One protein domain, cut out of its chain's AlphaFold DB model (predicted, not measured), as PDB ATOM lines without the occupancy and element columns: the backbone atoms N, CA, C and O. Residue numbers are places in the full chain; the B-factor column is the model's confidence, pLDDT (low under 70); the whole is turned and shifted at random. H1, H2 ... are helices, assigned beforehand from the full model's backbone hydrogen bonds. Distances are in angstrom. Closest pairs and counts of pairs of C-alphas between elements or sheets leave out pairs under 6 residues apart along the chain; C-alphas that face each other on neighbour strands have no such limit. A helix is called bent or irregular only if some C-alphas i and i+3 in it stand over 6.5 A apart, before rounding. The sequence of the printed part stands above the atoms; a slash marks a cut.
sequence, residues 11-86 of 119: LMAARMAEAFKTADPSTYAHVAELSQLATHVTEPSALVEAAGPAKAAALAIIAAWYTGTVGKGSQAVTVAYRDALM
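What this domain is: This is residues 11 to 86 of the 119 residues of an uncharacterized protein of Dyella japonica A8 (UniProt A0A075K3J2). The long helix H5 forms the spine of this small all-helix domain, with H1, H2 and H3 following one another in an arc along one side of it and H4 folded back beside its first part as a helical hairpin. A looped stretch without a named element, residues 68 to 86, runs on from the last residue of H5, at the end away from H4, and turns back on itself in a short antiparallel pairing. The printed part has 76 residues with five named helices, in the order H1, H2, H3, H4, H5, and no named strand. It is compact, with a radius of gyration of the C-alphas of 12.1 A, and its C-alphas span 33 by 23 by 21 A.

Where its parts are: H1 is residues 11 to 23, 18.0 A from first to last C-alpha, beginning at C-alpha 11 at (-24.180, -38.095, 50.709). H2 is the short helix of residues 25 to 29. H3 is residues 31 to 37, and its first C-alpha stands at (-15.055, -31.628, 38.027). H4 is residues 44 to 50. H5, residues 52 to 67, is the longest helix, 23.4 A from first to last C-alpha, and ends at C-alpha 67 at (-25.926, -46.446, 36.755). H5 is irregular: C-alphas 53 and 56 are 7.2 A apart.

How they stand to each other: H5 is the hub and touches H2, H3 and H4. With residues 56 to 61 alone it touches H2, where the closest C-alphas, those of Thr 27 and Ala 57, are 4.7 A apart. With residues 54 to 58 alone it only just touches H3, with 3 pairs of C-alphas within 8 A. The closest C-alphas there are those of Leu 34 and Ala 58, 7.3 A apart, and the two helices run opposite ways at a steep tilt of 68 degrees, only just short of about perpendicular. H4 and H5 form a hairpin, opposite ways at a shallow tilt of 26 degrees; H5 touches H4 with residues 55 to 59 alone, and the closest C-alphas, those of Val 48 and Lys 55, are 5.9 A apart. H1 touches H2 with residues 17 to 21 alone, the closest C-alphas being those of Phe 20 and Tyr 28 at 5.4 A. H1 and H5 are close but not clearly touching, with the closest C-alphas, those of Met 16 and Ala 64, 7.7 A apart. H2 and H3 meet only through their link, and H1 is apart from H3 and H4. In H1, H2, H3 and H4 every O i to N i+4 pair is within hydrogen-bond range, and in H5 10 of 12 are.

The domain as a whole: The C-alphas farthest apart, those of His 40 and Ser 74, are 36.8 A apart. The printed part has no cut. The links H1 to H2, H2 to H3 and H4 to H5 are tight, H3 to H4 is short, and no link is long. Residues 69 to 70 pair with residues 77 to 78, antiparallel. The mean pLDDT of the printed part is 95.4, and no printed residue is under 70.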
ATOM      1  N   LEU A  11     -25.109 -37.041  50.301       94.88
ATOM      2  CA  LEU A  11     -24.180 -38.095  50.709       94.88
ATOM      3  C   LEU A  11     -23.736 -38.927  49.495       94.88
ATOM      4  O   LEU A  11     -22.544 -39.196  49.342       94.88
ATOM      5  N   MET A  12     -24.653 -39.265  48.589       95.06
ATOM      6  CA  MET A  12     -24.370 -39.949  47.332       95.06
ATOM      7  C   MET A  12     -23.467 -39.097  46.440       95.06
ATOM      8  O   MET A  12     -22.510 -39.627  45.879       95.06
ATOM      9  N   ALA A  13     -23.689 -37.780  46.371       94.94
ATOM     10  CA  ALA A  13     -22.797 -36.872  45.648       94.94
ATOM     11  C   ALA A  13     -21.362 -36.914  46.200       94.94
ATOM     12  O   ALA A  13     -20.406 -37.035  45.427       94.94
ATOM     13  N   ALA A  14     -21.203 -36.879  47.527       96.25
ATOM     14  CA  ALA A  14     -19.897 -36.967  48.176       96.25
ATOM     15  C   ALA A  14     -19.204 -38.314  47.904       96.25
ATOM     16  O   ALA A  14     -18.013 -38.348  47.592       96.25
ATOM     17  N   ARG A  15     -19.949 -39.428  47.959       97.31
ATOM     18  CA  ARG A  15     -19.420 -40.767  47.647       97.31
ATOM     19  C   ARG A  15     -19.042 -40.918  46.178       97.31
ATOM     20  O   ARG A  15     -18.005 -41.507  45.889       97.31
ATOM     21  N   MET A  16     -19.831 -40.352  45.266       96.62
ATOM     22  CA  MET A  16     -19.524 -40.348  43.838       96.62
ATOM     23  C   MET A  16     -18.226 -39.584  43.565       96.62
ATOM     24  O   MET A  16     -17.353 -40.081  42.859       96.62
ATOM     25  N   ALA A  17     -18.070 -38.398  44.163       96.12
ATOM     26  CA  ALA A  17     -16.859 -37.596  44.028       96.12
ATOM     27  C   ALA A  17     -15.620 -38.340  44.549       96.12
ATOM     28  O   ALA A  17     -14.582 -38.326  43.890       96.12
ATOM     29  N   GLU A  18     -15.728 -39.015  45.695       97.25
ATOM     30  CA  GLU A  18     -14.642 -39.833  46.245       97.25
ATOM     31  C   GLU A  18     -14.290 -41.013  45.327       97.25
ATOM     32  O   GLU A  18     -13.119 -41.233  45.031       97.25
ATOM     33  N   ALA A  19     -15.294 -41.721  44.804       97.44
ATOM     34  CA  ALA A  19     -15.080 -42.821  43.868       97.44
ATOM     35  C   ALA A  19     -14.423 -42.352  42.559       97.44
ATOM     36  O   ALA A  19     -13.562 -43.049  42.026       97.44
ATOM     37  N   PHE A  20     -14.763 -41.158  42.059       97.31
ATOM     38  CA  PHE A  20     -14.093 -40.571  40.895       97.31
ATOM     39  C   PHE A  20     -12.618 -40.272  41.177       97.31
ATOM     40  O   PHE A  20     -11.778 -40.628  40.357       97.31
ATOM     41  N   LYS A  21     -12.272 -39.708  42.343       96.12
ATOM     42  CA  LYS A  21     -10.861 -39.455  42.705       96.12
ATOM     43  C   LYS A  21      -9.993 -40.705  42.615       96.12
ATOM     44  O   LYS A  21      -8.822 -40.593  42.274       96.12
ATOM     45  N   THR A  22     -10.543 -41.868  42.965       94.06
ATOM     46  CA  THR A  22      -9.782 -43.120  43.042       94.06
ATOM     47  C   THR A  22      -9.874 -43.955  41.770       94.06
ATOM     48  O   THR A  22      -8.854 -44.436  41.287       94.06
ATOM     49  N   ALA A  23     -11.079 -44.154  41.231       94.69
ATOM     50  CA  ALA A  23     -11.337 -45.109  40.151       94.69
ATOM     51  C   ALA A  23     -11.292 -44.481  38.747       94.69
ATOM     52  O   ALA A  23     -11.090 -45.199  37.770       94.69
ATOM     53  N   ASP A  24     -11.466 -43.160  38.634       95.56
ATOM     54  CA  ASP A  24     -11.322 -42.417  37.374       95.56
ATOM     55  C   ASP A  24     -10.798 -40.984  37.625       95.56
ATOM     56  O   ASP A  24     -11.538 -39.995  37.497       95.56
ATOM     57  N   PRO A  25      -9.506 -40.850  37.994       95.69
ATOM     58  CA  PRO A  25      -8.907 -39.554  38.309       95.69
ATOM     59  C   PRO A  25      -8.928 -38.575  37.127       95.69
ATOM     60  O   PRO A  25      -8.980 -37.363  37.338       95.69
ATOM     61  N   SER A  26      -8.912 -39.085  35.889       95.38
ATOM     62  CA  SER A  26      -9.021 -38.269  34.676       95.38
ATOM     63  C   SER A  26     -10.344 -37.519  34.614       95.38
ATOM     64  O   SER A  26     -10.340 -36.310  34.412       95.38
ATOM     65  N   THR A  27     -11.471 -38.195  34.856       96.38
ATOM     66  CA  THR A  27     -12.772 -37.522  34.946       96.38
ATOM     67  C   THR A  27     -12.817 -36.570  36.139       96.38
ATOM     68  O   THR A  27     -13.327 -35.455  36.013       96.38
ATOM     69  N   TYR A  28     -12.250 -36.969  37.284       97.00
ATOM     70  CA  TYR A  28     -12.234 -36.125  38.480       97.00
ATOM     71  C   TYR A  28     -11.527 -34.777  38.257       97.00
ATOM     72  O   TYR A  28     -11.988 -33.754  38.763       97.00
ATOM     73  N   ALA A  29     -10.459 -34.749  37.454       97.69
ATOM     74  CA  ALA A  29      -9.724 -33.525  37.131       97.69
ATOM     75  C   ALA A  29     -10.598 -32.441  36.467       97.69
ATOM     76  O   ALA A  29     -10.351 -31.252  36.660       97.69
ATOM     77  N   HIS A  30     -11.654 -32.837  35.750       97.81
ATOM     78  CA  HIS A  30     -12.573 -31.924  35.065       97.81
ATOM     79  C   HIS A  30     -13.743 -31.444  35.947       97.81
ATOM     80  O   HIS A  30     -14.525 -30.585  35.544       97.81
ATOM     81  N   VAL A  31     -13.899 -31.962  37.171       95.62
ATOM     82  CA  VAL A  31     -15.055 -31.628  38.027       95.62
ATOM     83  C   VAL A  31     -15.102 -30.138  38.375       95.62
ATOM     84  O   VAL A  31     -16.185 -29.552  38.384       95.62
ATOM     85  N   ALA A  32     -13.954 -29.509  38.643       96.00
ATOM     86  CA  ALA A  32     -13.901 -28.091  38.999       96.00
ATOM     87  C   ALA A  32     -14.336 -27.181  37.836       96.00
ATOM     88  O   ALA A  32     -15.197 -26.321  38.026       96.00
ATOM     89  N   GLU A  33     -13.811 -27.407  36.626       96.38
ATOM     90  CA  GLU A  33     -14.190 -26.622  35.441       96.38
ATOM     91  C   GLU A  33     -15.655 -26.851  35.041       96.38
ATOM     92  O   GLU A  33     -16.363 -25.894  34.729       96.38
ATOM     93  N   LEU A  34     -16.160 -28.087  35.138       96.75
ATOM     94  CA  LEU A  34     -17.565 -28.396  34.868       96.75
ATOM     95  C   LEU A  34     -18.494 -27.744  35.901       96.75
ATOM     96  O   LEU A  34     -19.578 -27.278  35.548       96.75
ATOM     97  N   SER A  35     -18.070 -27.677  37.168       94.56
ATOM     98  CA  SER A  35     -18.822 -26.998  38.230       94.56
ATOM     99  C   SER A  35     -18.889 -25.492  37.990       94.56
ATOM    100  O   SER A  35     -19.948 -24.898  38.167       94.56
ATOM    101  N   GLN A  36     -17.786 -24.887  37.544       95.50
ATOM    102  CA  GLN A  36     -17.751 -23.476  37.169       95.50
ATOM    103  C   GLN A  36     -18.627 -23.200  35.943       95.50
ATOM    104  O   GLN A  36     -19.397 -22.248  35.931       95.50
ATOM    105  N   LEU A  37     -18.578 -24.048  34.917       95.81
ATOM    106  CA  LEU A  37     -19.439 -23.893  33.745       95.81
ATOM    107  C   LEU A  37     -20.933 -23.970  34.113       95.81
ATOM    108  O   LEU A  37     -21.752 -23.201  33.604       95.81
ATOM    109  N   ALA A  38     -21.282 -24.848  35.058       94.19
ATOM    110  CA  ALA A  38     -22.646 -25.023  35.544       94.19
ATOM    111  C   ALA A  38     -23.213 -23.808  36.308       94.19
ATOM    112  O   ALA A  38     -24.421 -23.779  36.544       94.19
ATOM    113  N   THR A  39     -22.400 -22.805  36.676       94.56
ATOM    114  CA  THR A  39     -22.911 -21.543  37.249       94.56
ATOM    115  C   THR A  39     -23.469 -20.597  36.189       94.56
ATOM    116  O   THR A  39     -24.205 -19.673  36.525       94.56
ATOM    117  N   HIS A  40     -23.119 -20.809  34.916       93.69
ATOM    118  CA  HIS A  40     -23.536 -19.966  33.792       93.69
ATOM    119  C   HIS A  40     -24.492 -20.681  32.836       93.69
ATOM    120  O   HIS A  40     -25.329 -20.033  32.210       93.69
ATOM    121  N   VAL A  41     -24.381 -22.007  32.723       93.56
ATOM    122  CA  VAL A  41     -25.212 -22.828  31.838       93.56
ATOM    123  C   VAL A  41     -26.056 -23.786  32.674       93.56
ATOM    124  O   VAL A  41     -25.567 -24.788  33.200       93.56
ATOM    125  N   THR A  42     -27.340 -23.462  32.808       88.31
ATOM    126  CA  THR A  42     -28.268 -24.223  33.660       88.31
ATOM    127  C   THR A  42     -28.864 -25.432  32.938       88.31
ATOM    128  O   THR A  42     -29.064 -26.475  33.564       88.31
ATOM    129  N   GLU A  43     -29.110 -25.301  31.631       94.44
ATOM    130  CA  GLU A  43     -29.704 -26.353  30.805       94.44
ATOM    131  C   GLU A  43     -28.743 -27.543  30.634       94.44
ATOM    132  O   GLU A  43     -27.624 -27.346  30.151       94.44
ATOM    133  N   PRO A  44     -29.132 -28.784  30.994       93.00
ATOM    134  CA  PRO A  44     -28.216 -29.929  31.014       93.00
ATOM    135  C   PRO A  44     -27.584 -30.255  29.659       93.00
ATOM    136  O   PRO A  44     -26.383 -30.502  29.584       93.00
ATOM    137  N   SER A  45     -28.373 -30.241  28.582       94.19
ATOM    138  CA  SER A  45     -27.876 -30.505  27.226       94.19
ATOM    139  C   SER A  45     -26.907 -29.415  26.771       94.19
ATOM    140  O   SER A  45     -25.824 -29.722  26.280       94.19
ATOM    141  N   ALA A  46     -27.249 -28.148  27.016       96.25
ATOM    142  CA  ALA A  46     -26.375 -27.018  26.724       96.25
ATOM    143  C   ALA A  46     -25.072 -27.079  27.535       96.25
ATOM    144  O   ALA A  46     -24.013 -26.756  27.008       96.25
ATOM    145  N   LEU A  47     -25.126 -27.532  28.791       96.38
ATOM    146  CA  LEU A  47     -23.953 -27.699  29.650       96.38
ATOM    147  C   LEU A  47     -23.004 -28.780  29.110       96.38
ATOM    148  O   LEU A  47     -21.792 -28.580  29.104       96.38
ATOM    149  N   VAL A  48     -23.539 -29.904  28.624       97.00
ATOM    150  CA  VAL A  48     -22.739 -30.967  27.991       97.00
ATOM    151  C   VAL A  48     -22.099 -30.487  26.686       97.00
ATOM    152  O   VAL A  48     -20.945 -30.818  26.422       97.00
ATOM    153  N   GLU A  49     -22.811 -29.700  25.878       96.06
ATOM    154  CA  GLU A  49     -22.239 -29.134  24.649       96.06
ATOM    155  C   GLU A  49     -21.179 -28.064  24.940       96.06
ATOM    156  O   GLU A  49     -20.122 -28.049  24.310       96.06
ATOM    157  N   ALA A  50     -21.402 -27.220  25.949       96.75
ATOM    158  CA  ALA A  50     -20.450 -26.195  26.370       96.75
ATOM    159  C   ALA A  50     -19.197 -26.766  27.067       96.75
ATOM    160  O   ALA A  50     -18.201 -26.058  27.201       96.75
ATOM    161  N   ALA A  51     -19.216 -28.038  27.482       96.56
ATOM    162  CA  ALA A  51     -18.099 -28.692  28.165       96.56
ATOM    163  C   ALA A  51     -16.841 -28.849  27.287       96.56
ATOM    164  O   ALA A  51     -15.747 -29.039  27.816       96.56
ATOM    165  N   GLY A  52     -16.963 -28.785  25.955       95.50
ATOM    166  CA  GLY A  52     -15.815 -28.835  25.044       95.50
ATOM    167  C   GLY A  52     -14.925 -30.072  25.278       95.50
ATOM    168  O   GLY A  52     -15.437 -31.194  25.224       95.50
ATOM    169  N   PRO A  53     -13.614 -29.920  25.564       95.62
ATOM    170  CA  PRO A  53     -12.725 -31.045  25.890       95.62
ATOM    171  C   PRO A  53     -13.202 -31.902  27.075       95.62
ATOM    172  O   PRO A  53     -12.958 -33.107  27.107       95.62
ATOM    173  N   ALA A  54     -13.942 -31.305  28.012       97.50
ATOM    174  CA  ALA A  54     -14.486 -31.962  29.196       97.50
ATOM    175  C   ALA A  54     -15.753 -32.785  28.913       97.50
ATOM    176  O   ALA A  54     -16.297 -33.415  29.820       97.50
ATOM    177  N   LYS A  55     -16.256 -32.799  27.668       97.69
ATOM    178  CA  LYS A  55     -17.505 -33.486  27.296       97.69
ATOM    179  C   LYS A  55     -17.495 -34.967  27.677       97.69
ATOM    180  O   LYS A  55     -18.498 -35.481  28.166       97.69
ATOM    181  N   ALA A  56     -16.360 -35.650  27.519       97.25
ATOM    182  CA  ALA A  56     -16.225 -37.048  27.929       97.25
ATOM    183  C   ALA A  56     -16.386 -37.225  29.451       97.25
ATOM    184  O   ALA A  56     -17.111 -38.119  29.887       97.25
ATOM    185  N   ALA A  57     -15.779 -36.341  30.247       97.50
ATOM    186  CA  ALA A  57     -15.912 -36.335  31.702       97.50
ATOM    187  C   ALA A  57     -17.349 -36.004  32.139       97.50
ATOM    188  O   ALA A  57     -17.906 -36.679  33.003       97.50
ATOM    189  N   ALA A  58     -17.997 -35.034  31.488       97.75
ATOM    190  CA  ALA A  58     -19.398 -34.700  31.729       97.75
ATOM    191  C   ALA A  58     -20.323 -35.909  31.498       97.75
ATOM    192  O   ALA A  58     -21.161 -36.225  32.345       97.75
ATOM    193  N   LEU A  59     -20.133 -36.630  30.388       97.56
ATOM    194  CA  LEU A  59     -20.887 -37.848  30.085       97.56
ATOM    195  C   LEU A  59     -20.581 -38.986  31.067       97.56
ATOM    196  O   LEU A  59     -21.499 -39.708  31.448       97.56
ATOM    197  N   ALA A  60     -19.331 -39.134  31.514       97.12
ATOM    198  CA  ALA A  60     -18.960 -40.119  32.528       97.12
ATOM    199  C   ALA A  60     -19.634 -39.832  33.880       97.12
ATOM    200  O   ALA A  60     -20.170 -40.747  34.504       97.12
ATOM    201  N   ILE A  61     -19.694 -38.563  34.299       97.19
ATOM    202  CA  ILE A  61     -20.422 -38.140  35.503       97.19
ATOM    203  C   ILE A  61     -21.914 -38.457  35.360       97.19
ATOM    204  O   ILE A  61     -22.497 -39.053  36.264       97.19
ATOM    205  N   ILE A  62     -22.534 -38.119  34.223       97.19
ATOM    206  CA  ILE A  62     -23.942 -38.455  33.955       97.19
ATOM    207  C   ILE A  62     -24.154 -39.970  34.042       97.19
ATOM    208  O   ILE A  62     -25.032 -40.423  34.776       97.19
ATOM    209  N   ALA A  63     -23.329 -40.759  33.354       96.94
ATOM    210  CA  ALA A  63     -23.421 -42.215  33.369       96.94
ATOM    211  C   ALA A  63     -23.294 -42.782  34.791       96.94
ATOM    212  O   ALA A  63     -24.054 -43.680  35.159       96.94
ATOM    213  N   ALA A  64     -22.404 -42.227  35.615       97.44
ATOM    214  CA  ALA A  64     -22.236 -42.667  36.991       97.44
ATOM    215  C   ALA A  64     -23.474 -42.412  37.854       97.44
ATOM    216  O   ALA A  64     -23.882 -43.285  38.613       97.44
ATOM    217  N   TRP A  65     -24.142 -41.268  37.692       97.56
ATOM    218  CA  TRP A  65     -25.405 -40.997  38.389       97.56
ATOM    219  C   TRP A  65     -26.546 -41.910  37.935       97.56
ATOM    220  O   TRP A  65     -27.353 -42.347  38.755       97.56
ATOM    221  N   TYR A  66     -26.623 -42.215  36.638       97.00
ATOM    222  CA  TYR A  66     -27.675 -43.081  36.105       97.00
ATOM    223  C   TYR A  66     -27.483 -44.548  36.470       97.00
ATOM    224  O   TYR A  66     -28.464 -45.206  36.802       97.00
ATOM    225  N   THR A  67     -26.246 -45.040  36.456       96.38
ATOM    226  CA  THR A  67     -25.926 -46.446  36.755       96.38
ATOM    227  C   THR A  67     -25.629 -46.701  38.229       96.38
ATOM    228  O   THR A  67     -25.677 -47.846  38.666       96.38
ATOM    229  N   GLY A  68     -25.302 -45.653  38.989       97.06
ATOM    230  CA  GLY A  68     -24.812 -45.756  40.362       97.06
ATOM    231  C   GLY A  68     -23.397 -46.339  40.473       97.06
ATOM    232  O   GLY A  68     -22.989 -46.769  41.553       97.06
ATOM    233  N   THR A  69     -22.635 -46.364  39.374       97.31
ATOM    234  CA  THR A  69     -21.284 -46.945  39.311       97.31
ATOM    235  C   THR A  69     -20.261 -45.964  38.747       97.31
ATOM    236  O   THR A  69     -20.563 -45.218  37.822       97.31
ATOM    237  N   VAL A  70     -19.039 -45.970  39.279       97.50
ATOM    238  CA  VAL A  70     -17.920 -45.145  38.795       97.50
ATOM    239  C   VAL A  70     -16.818 -46.034  38.230       97.50
ATOM    240  O   VAL A  70     -16.473 -47.052  38.827       97.50
ATOM    241  N   GLY A  71     -16.233 -45.639  37.100       91.12
ATOM    242  CA  GLY A  71     -15.216 -46.427  36.404       91.12
ATOM    243  C   GLY A  71     -15.820 -47.480  35.471       91.12
ATOM    244  O   GLY A  71     -16.969 -47.370  35.042       91.12
ATOM    245  N   LYS A  72     -15.020 -48.480  35.081       86.69
ATOM    246  CA  LYS A  72     -15.406 -49.511  34.102       86.69
ATOM    247  C   LYS A  72     -14.828 -50.878  34.462       86.69
ATOM    248  O   LYS A  72     -13.806 -50.982  35.138       86.69
ATOM    249  N   GLY A  73     -15.447 -51.927  33.921       88.06
ATOM    250  CA  GLY A  73     -14.978 -53.304  34.069       88.06
ATOM    251  C   GLY A  73     -15.053 -53.804  35.513       88.06
ATOM    252  O   GLY A  73     -15.833 -53.302  36.317       88.06
ATOM    253  N   SER A  74     -14.223 -54.792  35.846       87.06
ATOM    254  CA  SER A  74     -14.194 -55.415  37.179       87.06
ATOM    255  C   SER A  74     -13.702 -54.494  38.299       87.06
ATOM    256  O   SER A  74     -13.803 -54.861  39.463       87.06
ATOM    257  N   GLN A  75     -13.169 -53.319  37.955       87.31
ATOM    258  CA  GLN A  75     -12.684 -52.314  38.902       87.31
ATOM    259  C   GLN A  75     -13.696 -51.180  39.129       87.31
ATOM    260  O   GLN A  75     -13.386 -50.214  39.822       87.31
ATOM    261  N   ALA A  76     -14.888 -51.260  38.525       93.44
ATOM    262  CA  ALA A  76     -15.925 -50.266  38.747       93.44
ATOM    263  C   ALA A  76     -16.380 -50.277  40.214       93.44
ATOM    264  O   ALA A  76     -16.601 -51.329  40.813       93.44
ATOM    265  N   VAL A  77     -16.551 -49.088  40.781       96.56
ATOM    266  CA  VAL A  77     -17.014 -48.897  42.154       96.56
ATOM    267  C   VAL A  77     -18.521 -48.680  42.130       96.56
ATOM    268  O   VAL A  77     -18.996 -47.683  41.587       96.56
ATOM    269  N   THR A  78     -19.285 -49.592  42.731       96.44
ATOM    270  CA  THR A  78     -20.720 -49.384  42.962       96.44
ATOM    271  C   THR A  78     -20.912 -48.440  44.142       96.44
ATOM    272  O   THR A  78     -20.607 -48.781  45.282       96.44
ATOM    273  N   VAL A  79     -21.424 -47.246  43.856       97.12
ATOM    274  CA  VAL A  79     -21.750 -46.218  44.852       97.12
ATOM    275  C   VAL A  79     -23.214 -46.325  45.268       97.12
ATOM    276  O   VAL A  79     -23.533 -46.185  46.445       97.12
ATOM    277  N   ALA A  80     -24.095 -46.605  44.308       95.88
ATOM    278  CA  ALA A  80     -25.521 -46.766  44.528       95.88
ATOM    279  C   ALA A  80     -26.070 -47.892  43.654       95.88
ATOM    280  O   ALA A  80     -25.677 -48.050  42.504       95.88
ATOM    281  N   TYR A  81     -26.996 -48.671  44.203       94.75
ATOM    282  CA  TYR A  81     -27.681 -49.726  43.459       94.75
ATOM    283  C   TYR A  81     -29.172 -49.420  43.340       94.75
ATOM    284  O   TYR A  81     -29.684 -49.196  42.246       94.75
ATOM    285  N   ARG A  82     -29.852 -49.316  44.488       92.56
ATOM    286  CA  ARG A  82     -31.267 -48.943  44.559       92.56
ATOM    287  C   ARG A  82     -31.516 -47.503  44.104       92.56
ATOM    288  O   ARG A  82     -32.471 -47.253  43.381       92.56
ATOM    289  N   ASP A  83     -30.646 -46.583  44.510       94.12
ATOM    290  CA  ASP A  83     -30.858 -45.138  44.343       94.12
ATOM    291  C   ASP A  83     -30.292 -44.577  43.023       94.12
ATOM    292  O   ASP A  83     -30.312 -43.365  42.793       94.12
ATOM    293  N   ALA A  84     -29.800 -45.450  42.136       96.62
ATOM    294  CA  ALA A  84     -29.321 -45.072  40.810       96.62
ATOM    295  C   ALA A  84     -30.438 -44.394  39.997       96.62
ATOM    296  O   ALA A  84     -31.582 -44.859  39.977       96.62
ATOM    297  N   LEU A  85     -30.129 -43.297  39.293       96.44
ATOM    298  CA  LEU A  85     -31.179 -42.473  38.676       96.44
ATOM    299  C   LEU A  85     -31.987 -43.218  37.607       96.44
ATOM    300  O   LEU A  85     -33.145 -42.859  37.399       96.44
ATOM    301  N   MET A  86     -31.428 -44.254  36.966       95.75
ATOM    302  CA  MET A  86     -32.158 -45.064  35.982       95.75
ATOM    303  C   MET A  86     -33.345 -45.836  36.576       95.75
ATOM    304  O   MET A  86     -34.218 -46.247  35.824       95.75
TER     305      MET A  86